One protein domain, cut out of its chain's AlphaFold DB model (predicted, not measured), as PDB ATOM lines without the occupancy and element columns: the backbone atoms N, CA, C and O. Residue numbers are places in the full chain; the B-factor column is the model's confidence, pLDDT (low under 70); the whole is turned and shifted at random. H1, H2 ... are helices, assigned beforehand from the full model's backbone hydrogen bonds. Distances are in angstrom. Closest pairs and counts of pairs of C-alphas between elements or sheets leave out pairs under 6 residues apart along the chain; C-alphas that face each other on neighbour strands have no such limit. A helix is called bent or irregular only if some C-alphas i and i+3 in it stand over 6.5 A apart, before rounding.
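Overview. This is residues 29 to 96 of the 102 residues of an uncharacterized protein of Candidatus Bathyarchaeota archaeon (UniProt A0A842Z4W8). Three helices and a long loop are strung out in an extended, open shape: H2 and H3 meet at a steep angle in the middle, H1 reaches away from the beginning of H2 as an arm with a kink in it, and residues 60 to 82 loop out to the opposite end and come back. The two limbs of that loop run side by side for a short way, residues 63 to 64 pairing with residues 79 to 80. The printed part has 68 residues with three named helices, in the order H1, H2, H3, and no named strand; the class is all helix. The whole is extended, with a radius of gyration of the C-alphas of 17.7 A and spans of 59 by 25 by 11 A, the arm and the loop making the length.

Along the chain. H1 is residues 29 to 45, 24.6 A from first to last C-alpha, and begins at C-alpha 29 at (-39.970, 22.312, -23.827). It is irregular, with C-alphas 33 and 36 lying 7.4 A apart, and has a kink of 41 degrees near residue 36. H2 is residues 48 to 59, 16.4 A long, beginning at C-alpha 48 at (-26.806, 24.472, 5.648). Residues 60 to 82 hold no named element. H3 is residues 83 to 94, 16.3 A long, and ends at C-alpha 94 at (-38.648, 12.616, -1.328).

Arrangement. H1 and H2 are close but not clearly touching, and their closest C-alphas, those of Glu 44 and Ile 50, are 7.6 A apart. They run the same way at a steep tilt of 61 degrees. H2 and H3 touch, the closest C-alphas being those of Trp 53 and Gly 84, 4.0 A apart. H3 touches H2 with residues 83 to 88 alone. These two run opposite ways at a steep tilt of 50 degrees. H1 and H3 are apart. The short pairing of residues 63 to 64 with residues 79 to 80 is antiparallel. In H2 and H3 every O i to N i+4 pair is within hydrogen-bond range; in H1 11 of 13 are.

Size, cuts and confidence. The two C-alphas farthest apart, those of Ser 29 and Phe 72, are 59.5 A from each other. Residues 29 to 36, which belong to H1, stand free; the body without them spans 51 by 23 by 9 A. The link from H1 to H2 is tight, with 2 residues, and that from H2 to H3 is long, with 23. The printed part has no cut. Its mean pLDDT is 89.6, and no printed residue is under 70.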
ATOM      1  N   SER A  29     -38.683  22.485 -24.508       91.00
ATOM      2  CA  SER A  29     -39.970  22.312 -23.827       91.00
ATOM      3  C   SER A  29     -39.821  21.608 -22.476       91.00
ATOM      4  O   SER A  29     -40.436  22.024 -21.497       91.00
ATOM      5  N   VAL A  30     -38.966  20.587 -22.399       91.75
ATOM      6  CA  VAL A  30     -38.665  19.864 -21.155       91.75
ATOM      7  C   VAL A  30     -37.849  20.748 -20.216       91.75
ATOM      8  O   VAL A  30     -38.163  20.825 -19.032       91.75
ATOM      9  N   ALA A  31     -36.856  21.469 -20.744       90.50
ATOM     10  CA  ALA A  31     -36.056  22.422 -19.978       90.50
ATOM     11  C   ALA A  31     -36.923  23.515 -19.338       90.50
ATOM     12  O   ALA A  31     -36.765  23.809 -18.156       90.50
ATOM     13  N   ALA A  32     -37.871  24.077 -20.090       90.38
ATOM     14  CA  ALA A  32     -38.794  25.087 -19.583       90.38
ATOM     15  C   ALA A  32     -39.759  24.513 -18.535       90.38
ATOM     16  O   ALA A  32     -40.020  25.159 -17.524       90.38
ATOM     17  N   ALA A  33     -40.262  23.294 -18.751       92.69
ATOM     18  CA  ALA A  33     -41.198  22.651 -17.832       92.69
ATOM     19  C   ALA A  33     -40.546  22.209 -16.512       92.69
ATOM     20  O   ALA A  33     -41.189  22.262 -15.467       92.69
ATOM     21  N   LYS A  34     -39.288  21.750 -16.552       91.56
ATOM     22  CA  LYS A  34     -38.580  21.175 -15.395       91.56
ATOM     23  C   LYS A  34     -37.546  22.094 -14.759       91.56
ATOM     24  O   LYS A  34     -37.172  21.863 -13.615       91.56
ATOM     25  N   GLY A  35     -37.119  23.152 -15.441       90.62
ATOM     26  CA  GLY A  35     -36.095  24.072 -14.948       90.62
ATOM     27  C   GLY A  35     -36.355  24.634 -13.546       90.62
ATOM     28  O   GLY A  35     -35.459  24.521 -12.713       90.62
ATOM     29  N   PRO A  36     -37.565  25.142 -13.234       91.44
ATOM     30  CA  PRO A  36     -37.866  25.660 -11.897       91.44
ATOM     31  C   PRO A  36     -37.741  24.610 -10.784       91.44
ATOM     32  O   PRO A  36     -37.297  24.920  -9.684       91.44
ATOM     33  N   GLU A  37     -38.109  23.356 -11.068       91.06
ATOM     34  CA  GLU A  37     -38.001  22.241 -10.119       91.06
ATOM     35  C   GLU A  37     -36.529  21.898  -9.835       91.06
ATOM     36  O   GLU A  37     -36.147  21.699  -8.682       91.06
ATOM     37  N   ILE A  38     -35.693  21.877 -10.878       90.06
ATOM     38  CA  ILE A  38     -34.256  21.597 -10.757       90.06
ATOM     39  C   ILE A  38     -33.519  22.734 -10.045       90.06
ATOM     40  O   ILE A  38     -32.636  22.470  -9.233       90.06
ATOM     41  N   GLU A  39     -33.884  23.987 -10.313       91.06
ATOM     42  CA  GLU A  39     -33.307  25.148  -9.629       91.06
ATOM     43  C   GLU A  39     -33.658  25.137  -8.135       91.06
ATOM     44  O   GLU A  39     -32.765  25.256  -7.297       91.06
ATOM     45  N   ALA A  40     -34.920  24.863  -7.784       90.56
ATOM     46  CA  ALA A  40     -35.335  24.702  -6.391       90.56
ATOM     47  C   ALA A  40     -34.593  23.551  -5.687       90.56
ATOM     48  O   ALA A  40     -34.150  23.703  -4.549       90.56
ATOM     49  N   LEU A  41     -34.405  22.414  -6.366       90.88
ATOM     50  CA  LEU A  41     -33.601  21.311  -5.837       90.88
ATOM     51  C   LEU A  41     -32.143  21.731  -5.601       90.88
ATOM     52  O   LEU A  41     -31.571  21.368  -4.576       90.88
ATOM     53  N   GLY A  42     -31.548  22.488  -6.527       89.94
ATOM     54  CA  GLY A  42     -30.182  22.993  -6.408       89.94
ATOM     55  C   GLY A  42     -29.983  23.842  -5.152       89.94
ATOM     56  O   GLY A  42     -29.044  23.592  -4.397       89.94
ATOM     57  N   GLU A  43     -30.902  24.774  -4.894       91.44
ATOM     58  CA  GLU A  43     -30.890  25.617  -3.691       91.44
ATOM     59  C   GLU A  43     -31.067  24.799  -2.401       91.44
ATOM     60  O   GLU A  43     -30.392  25.039  -1.401       91.44
ATOM     61  N   GLU A  44     -31.927  23.778  -2.414       91.69
ATOM     62  CA  GLU A  44     -32.108  22.904  -1.252       91.69
ATOM     63  C   GLU A  44     -30.858  22.063  -0.948       91.69
ATOM     64  O   GLU A  44     -30.494  21.918   0.221       91.69
ATOM     65  N   VAL A  45     -30.178  21.535  -1.973       91.94
ATOM     66  CA  VAL A  45     -28.987  20.672  -1.824       91.94
ATOM     67  C   VAL A  45     -27.796  21.421  -1.225       91.94
ATOM     68  O   VAL A  45     -27.010  20.824  -0.494       91.94
ATOM     69  N   ILE A  46     -27.666  22.720  -1.498       91.62
ATOM     70  CA  ILE A  46     -26.589  23.561  -0.949       91.62
ATOM     71  C   ILE A  46     -26.975  24.251   0.365       91.62
ATOM     72  O   ILE A  46     -26.242  25.116   0.843       91.62
ATOM     73  N   SER A  47     -28.117  23.893   0.951       92.06
ATOM     74  CA  SER A  47     -28.539  24.448   2.233       92.06
ATOM     75  C   SER A  47     -27.653  23.968   3.387       92.06
ATOM     76  O   SER A  47     -27.167  22.832   3.411       92.06
ATOM     77  N   ASP A  48     -27.526  24.811   4.413       93.31
ATOM     78  CA  ASP A  48     -26.806  24.472   5.648       93.31
ATOM     79  C   ASP A  48     -27.338  23.186   6.294       93.31
ATOM     80  O   ASP A  48     -26.586  22.421   6.895       93.31
ATOM     81  N   GLN A  49     -28.638  22.912   6.156       94.06
ATOM     82  CA  GLN A  49     -29.255  21.698   6.681       94.06
ATOM     83  C   GLN A  49     -28.679  20.435   6.029       94.06
ATOM     84  O   GLN A  49     -28.337  19.491   6.744       94.06
ATOM     85  N   ILE A  50     -28.533  20.422   4.699       94.19
ATOM     86  CA  ILE A  50     -27.931  19.293   3.982       94.19
ATOM     87  C   ILE A  50     -26.463  19.142   4.381       94.19
ATOM     88  O   ILE A  50     -26.034  18.033   4.696       94.19
ATOM     89  N   PHE A  51     -25.706  20.239   4.462       94.44
ATOM     90  CA  PHE A  51     -24.310  20.182   4.907       94.44
ATOM     91  C   PHE A  51     -24.153  19.682   6.347       94.44
ATOM     92  O   PHE A  51     -23.208  18.943   6.639       94.44
ATOM     93  N   ASN A  52     -25.088  20.015   7.240       94.50
ATOM     94  CA  ASN A  52     -25.110  19.482   8.601       94.50
ATOM     95  C   ASN A  52     -25.332  17.966   8.608       94.50
ATOM     96  O   ASN A  52     -24.631  17.257   9.328       94.50
ATOM     97  N   TRP A  53     -26.250  17.452   7.785       95.94
ATOM     98  CA  TRP A  53     -26.460  16.007   7.661       95.94
ATOM     99  C   TRP A  53     -25.263  15.291   7.038       95.94
ATOM    100  O   TRP A  53     -24.877  14.242   7.542       95.94
ATOM    101  N   VAL A  54     -24.627  15.868   6.013       93.75
ATOM    102  CA  VAL A  54     -23.374  15.337   5.442       93.75
ATOM    103  C   VAL A  54     -22.289  15.280   6.514       93.75
ATOM    104  O   VAL A  54     -21.663  14.247   6.714       93.75
ATOM    105  N   THR A  55     -22.106  16.361   7.270       94.56
ATOM    106  CA  THR A  55     -21.109  16.407   8.347       94.56
ATOM    107  C   THR A  55     -21.381  15.361   9.431       94.56
ATOM    108  O   THR A  55     -20.443  14.735   9.926       94.56
ATOM    109  N   ASP A  56     -22.645  15.158   9.812       94.31
ATOM    110  CA  ASP A  56     -23.033  14.105  10.753       94.31
ATOM    111  C   ASP A  56     -22.734  12.708  10.193       94.31
ATOM    112  O   ASP A  56     -22.141  11.883  10.885       94.31
ATOM    113  N   SER A  57     -23.068  12.466   8.926       94.50
ATOM    114  CA  SER A  57     -22.806  11.208   8.226       94.50
ATOM    115  C   SER A  57     -21.328  10.838   8.168       94.50
ATOM    116  O   SER A  57     -20.987   9.675   8.387       94.50
ATOM    117  N   GLU A  58     -20.462  11.812   7.896       93.75
ATOM    118  CA  GLU A  58     -19.011  11.606   7.844       93.75
ATOM    119  C   GLU A  58     -18.418  11.343   9.235       93.75
ATOM    120  O   GLU A  58     -17.465  10.581   9.381       93.75
ATOM    121  N   ARG A  59     -18.988  11.946  10.287       93.56
ATOM    122  CA  ARG A  59     -18.560  11.699  11.676       93.56
ATOM    123  C   ARG A  59     -19.084  10.372  12.224       93.56
ATOM    124  O   ARG A  59     -18.403   9.740  13.025       93.56
ATOM    125  N   ASN A  60     -20.275   9.963  11.798       91.38
ATOM    126  CA  ASN A  60     -20.985   8.776  12.267       91.38
ATOM    127  C   ASN A  60     -21.100   7.740  11.142       91.38
ATOM    128  O   ASN A  60     -22.196   7.415  10.671       91.38
ATOM    129  N   THR A  61     -19.948   7.225  10.701       91.06
ATOM    130  CA  THR A  61     -19.879   6.244   9.614       91.06
ATOM    131  C   THR A  61     -20.636   4.956   9.960       91.06
ATOM    132  O   THR A  61     -20.487   4.450  11.078       91.06
ATOM    133  N   PRO A  62     -21.404   4.382   9.016       90.94
ATOM    134  CA  PRO A  62     -22.154   3.154   9.238       90.94
ATOM    135  C   PRO A  62     -21.265   1.981   9.642       90.94
ATOM    136  O   PRO A  62     -20.169   1.811   9.108       90.94
ATOM    137  N   TYR A  63     -21.766   1.123  10.527       87.75
ATOM    138  CA  TYR A  63     -21.063  -0.095  10.923       87.75
ATOM    139  C   TYR A  63     -22.025  -1.252  11.198       87.75
ATOM    140  O   TYR A  63     -23.196  -1.061  11.529       87.75
ATOM    141  N   VAL A  64     -21.520  -2.479  11.065       88.38
ATOM    142  CA  VAL A  64     -22.274  -3.692  11.402       88.38
ATOM    143  C   VAL A  64     -22.151  -3.955  12.898       88.38
ATOM    144  O   VAL A  64     -21.053  -3.960  13.453       88.38
ATOM    145  N   LYS A  65     -23.279  -4.185  13.566       84.69
ATOM    146  CA  LYS A  65     -23.308  -4.437  15.008       84.69
ATOM    147  C   LYS A  65     -22.615  -5.759  15.359       84.69
ATOM    148  O   LYS A  65     -22.967  -6.820  14.839       84.69
ATOM    149  N   GLY A  66     -21.663  -5.705  16.291       81.94
ATOM    150  CA  GLY A  66     -20.910  -6.879  16.742       81.94
ATOM    151  C   GLY A  66     -20.111  -7.522  15.604       81.94
ATOM    152  O   GLY A  66     -19.448  -6.836  14.838       81.94
ATOM    153  N   ASN A  67     -20.192  -8.847  15.477       78.69
ATOM    154  CA  ASN A  67     -19.646  -9.604  14.341       78.69
ATOM    155  C   ASN A  67     -20.703  -9.872  13.245       78.69
ATOM    156  O   ASN A  67     -20.528 -10.774  12.426       78.69
ATOM    157  N   GLY A  68     -21.832  -9.153  13.273       77.06
ATOM    158  CA  GLY A  68     -22.982  -9.392  12.399       77.06
ATOM    159  C   GLY A  68     -23.890 -10.545  12.837       77.06
ATOM    160  O   GLY A  68     -24.851 -10.850  12.127       77.06
ATOM    161  N   ARG A  69     -23.628 -11.176  13.988       83.00
ATOM    162  CA  ARG A  69     -24.487 -12.212  14.573       83.00
ATOM    163  C   ARG A  69     -25.247 -11.696  15.787       83.00
ATOM    164  O   ARG A  69     -24.790 -10.803  16.497       83.00
ATOM    165  N   ASP A  70     -26.423 -12.261  16.004       80.19
ATOM    166  CA  ASP A  70     -27.218 -12.019  17.200       80.19
ATOM    167  C   ASP A  70     -26.678 -12.814  18.415       80.19
ATOM    168  O   ASP A  70     -25.745 -13.616  18.274       80.19
ATOM    169  N   PRO A  71     -27.238 -12.621  19.626       81.12
ATOM    170  CA  PRO A  71     -26.834 -13.380  20.814       81.12
ATOM    171  C   PRO A  71     -27.044 -14.900  20.708       81.12
ATOM    172  O   PRO A  71     -26.489 -15.640  21.515       81.12
ATOM    173  N   PHE A  72     -27.820 -15.371  19.726       84.81
ATOM    174  CA  PHE A  72     -28.082 -16.786  19.450       84.81
ATOM    175  C   PHE A  72     -27.211 -17.336  18.304       84.81
ATOM    176  O   PHE A  72     -27.382 -18.480  17.880       84.81
ATOM    177  N   GLY A  73     -26.258 -16.543  17.800       78.88
ATOM    178  CA  GLY A  73     -25.317 -16.936  16.755       78.88
ATOM    179  C   GLY A  73     -25.879 -16.903  15.331       78.88
ATOM    180  O   GLY A  73     -25.163 -17.291  14.406       78.88
ATOM    181  N   GLN A  74     -27.107 -16.425  15.124       82.56
ATOM    182  CA  GLN A  74     -27.690 -16.266  13.792       82.56
ATOM    183  C   GLN A  74     -27.132 -15.016  13.119       82.56
ATOM    184  O   GLN A  74     -26.980 -13.971  13.753       82.56
ATOM    185  N   PHE A  75     -26.826 -15.102  11.823       77.69
ATOM    186  CA  PHE A  75     -26.416 -13.923  11.067       77.69
ATOM    187  C   PHE A  75     -27.610 -12.981  10.911       77.69
ATOM    188  O   PHE A  75     -28.613 -13.333  10.296       77.69
ATOM    189  N   LYS A  76     -27.488 -11.781  11.474       80.50
ATOM    190  CA  LYS A  76     -28.510 -10.734  11.403       80.50
ATOM    191  C   LYS A  76     -28.052  -9.556  10.547       80.50
ATOM    192  O   LYS A  76     -28.889  -8.881   9.962       80.50
ATOM    193  N   GLY A  77     -26.738  -9.312  10.473       79.06
ATOM    194  CA  GLY A  77     -26.159  -8.259   9.633       79.06
ATOM    195  C   GLY A  77     -26.721  -6.863   9.918       79.06
ATOM    196  O   GLY A  77     -26.880  -6.073   8.995       79.06
ATOM    197  N   GLU A  78     -27.077  -6.569  11.174       84.00
ATOM    198  CA  GLU A  78     -27.724  -5.309  11.555       84.00
ATOM    199  C   GLU A  78     -26.774  -4.126  11.304       84.00
ATOM    200  O   GLU A  78     -25.758  -3.980  11.993       84.00
ATOM    201  N   LEU A  79     -27.104  -3.307  10.301       86.81
ATOM    202  CA  LEU A  79     -26.382  -2.084   9.964       86.81
ATOM    203  C   LEU A  79     -26.880  -0.941  10.848       86.81
ATOM    204  O   LEU A  79     -28.058  -0.585  10.818       86.81
ATOM    205  N   VAL A  80     -25.970  -0.356  11.615       86.19
ATOM    206  CA  VAL A  80     -26.228   0.832  12.423       86.19
ATOM    207  C   VAL A  80     -25.765   2.051  11.633       86.19
ATOM    208  O   VAL A  80     -24.626   2.096  11.171       86.19
ATOM    209  N   VAL A  81     -26.656   3.030  11.469       91.44
ATOM    210  CA  VAL A  81     -26.407   4.277  10.728       91.44
ATOM    211  C   VAL A  81     -26.718   5.492  11.600       91.44
ATOM    212  O   VAL A  81     -27.633   5.446  12.424       91.44
ATOM    213  N   GLY A  82     -25.963   6.577  11.407       90.38
ATOM    214  CA  GLY A  82     -26.230   7.876  12.035       90.38
ATOM    215  C   GLY A  82     -27.480   8.574  11.480       90.38
ATOM    216  O   GLY A  82     -28.034   8.179  10.449       90.38
ATOM    217  N   GLU A  83     -27.927   9.639  12.153       92.88
ATOM    218  CA  GLU A  83     -29.125  10.384  11.743       92.88
ATOM    219  C   GLU A  83     -28.927  11.099  10.403       92.88
ATOM    220  O   GLU A  83     -29.839  11.074   9.573       92.88
ATOM    221  N   GLY A  84     -27.738  11.658  10.153       93.00
ATOM    222  CA  GLY A  84     -27.380  12.284   8.881       93.00
ATOM    223  C   GLY A  84     -27.618  11.352   7.696       93.00
ATOM    224  O   GLY A  84     -28.281  11.733   6.732       93.00
ATOM    225  N   TRP A  85     -27.215  10.082   7.819       93.50
ATOM    226  CA  TRP A  85     -27.402   9.075   6.770       93.50
ATOM    227  C   TRP A  85     -28.878   8.814   6.494       93.50
ATOM    228  O   TRP A  85     -29.303   8.787   5.338       93.50
ATOM    229  N   ARG A  86     -29.680   8.670   7.554       92.56
ATOM    230  CA  ARG A  86     -31.123   8.449   7.422       92.56
ATOM    231  C   ARG A  86     -31.816   9.657   6.788       92.56
ATOM    232  O   ARG A  86     -32.647   9.486   5.902       92.56
ATOM    233  N   LYS A  87     -31.460  10.874   7.204       95.19
ATOM    234  CA  LYS A  87     -32.059  12.112   6.686       95.19
ATOM    235  C   LYS A  87     -31.688  12.384   5.236       95.19
ATOM    236  O   LYS A  87     -32.563  12.762   4.461       95.19
ATOM    237  N   LEU A  88     -30.444  12.120   4.841       94.12
ATOM    238  CA  LEU A  88     -30.022  12.205   3.442       94.12
ATOM    239  C   LEU A  88     -30.778  11.202   2.561       94.12
ATOM    240  O   LEU A  88     -31.218  11.558   1.468       94.12
ATOM    241  N   GLN A  89     -30.997   9.977   3.047       92.00
ATOM    242  CA  GLN A  89     -31.792   8.979   2.328       92.00
ATOM    243  C   GLN A  89     -33.265   9.402   2.197       92.00
ATOM    244  O   GLN A  89     -33.818   9.363   1.098       92.00
ATOM    245  N   GLU A  90     -33.892   9.843   3.294       92.75
ATOM    246  CA  GLU A  90     -35.263  10.377   3.296       92.75
ATOM    247  C   GLU A  90     -35.405  11.545   2.303       92.75
ATOM    248  O   GLU A  90     -36.365  11.594   1.529       92.75
ATOM    249  N   PHE A  91     -34.429  12.458   2.287       93.56
ATOM    250  CA  PHE A  91     -34.381  13.585   1.359       93.56
ATOM    251  C   PHE A  91     -34.300  13.120  -0.102       93.56
ATOM    252  O   PHE A  91     -35.119  13.545  -0.917       93.56
ATOM    253  N   GLY A  92     -33.386  12.202  -0.430       90.56
ATOM    254  CA  GLY A  92     -33.229  11.679  -1.790       90.56
ATOM    255  C   GLY A  92     -34.479  10.962  -2.314       90.56
ATOM    256  O   GLY A  92     -34.872  11.172  -3.460       90.56
ATOM    257  N   ILE A  93     -35.154  10.174  -1.468       91.62
ATOM    258  CA  ILE A  93     -36.422   9.510  -1.824       91.62
ATOM    259  C   ILE A  93     -37.515  10.552  -2.077       91.62
ATOM    260  O   ILE A  93     -38.200  10.496  -3.096       91.62
ATOM    261  N   LYS A  94     -37.651  11.544  -1.188       91.44
ATOM    262  CA  LYS A  94     -38.648  12.616  -1.328       91.44
ATOM    263  C   LYS A  94     -38.448  13.442  -2.604       91.44
ATOM    264  O   LYS A  94     -39.428  13.914  -3.173       91.44
ATOM    265  N   LYS A  95     -37.199  13.629  -3.040       90.50
ATOM    266  CA  LYS A  95     -36.842  14.367  -4.262       90.50
ATOM    267  C   LYS A  95     -36.825  13.510  -5.528       90.50
ATOM    268  O   LYS A  95     -36.563  14.040  -6.601       90.50
ATOM    269  N   GLY A  96     -37.120  12.214  -5.421       86.50
ATOM    270  CA  GLY A  96     -37.173  11.318  -6.573       86.50
ATOM    271  C   GLY A  96     -35.803  10.981  -7.165       86.50
ATOM    272  O   GLY A  96     -35.733  10.595  -8.328       86.50
TER     273      GLY A  96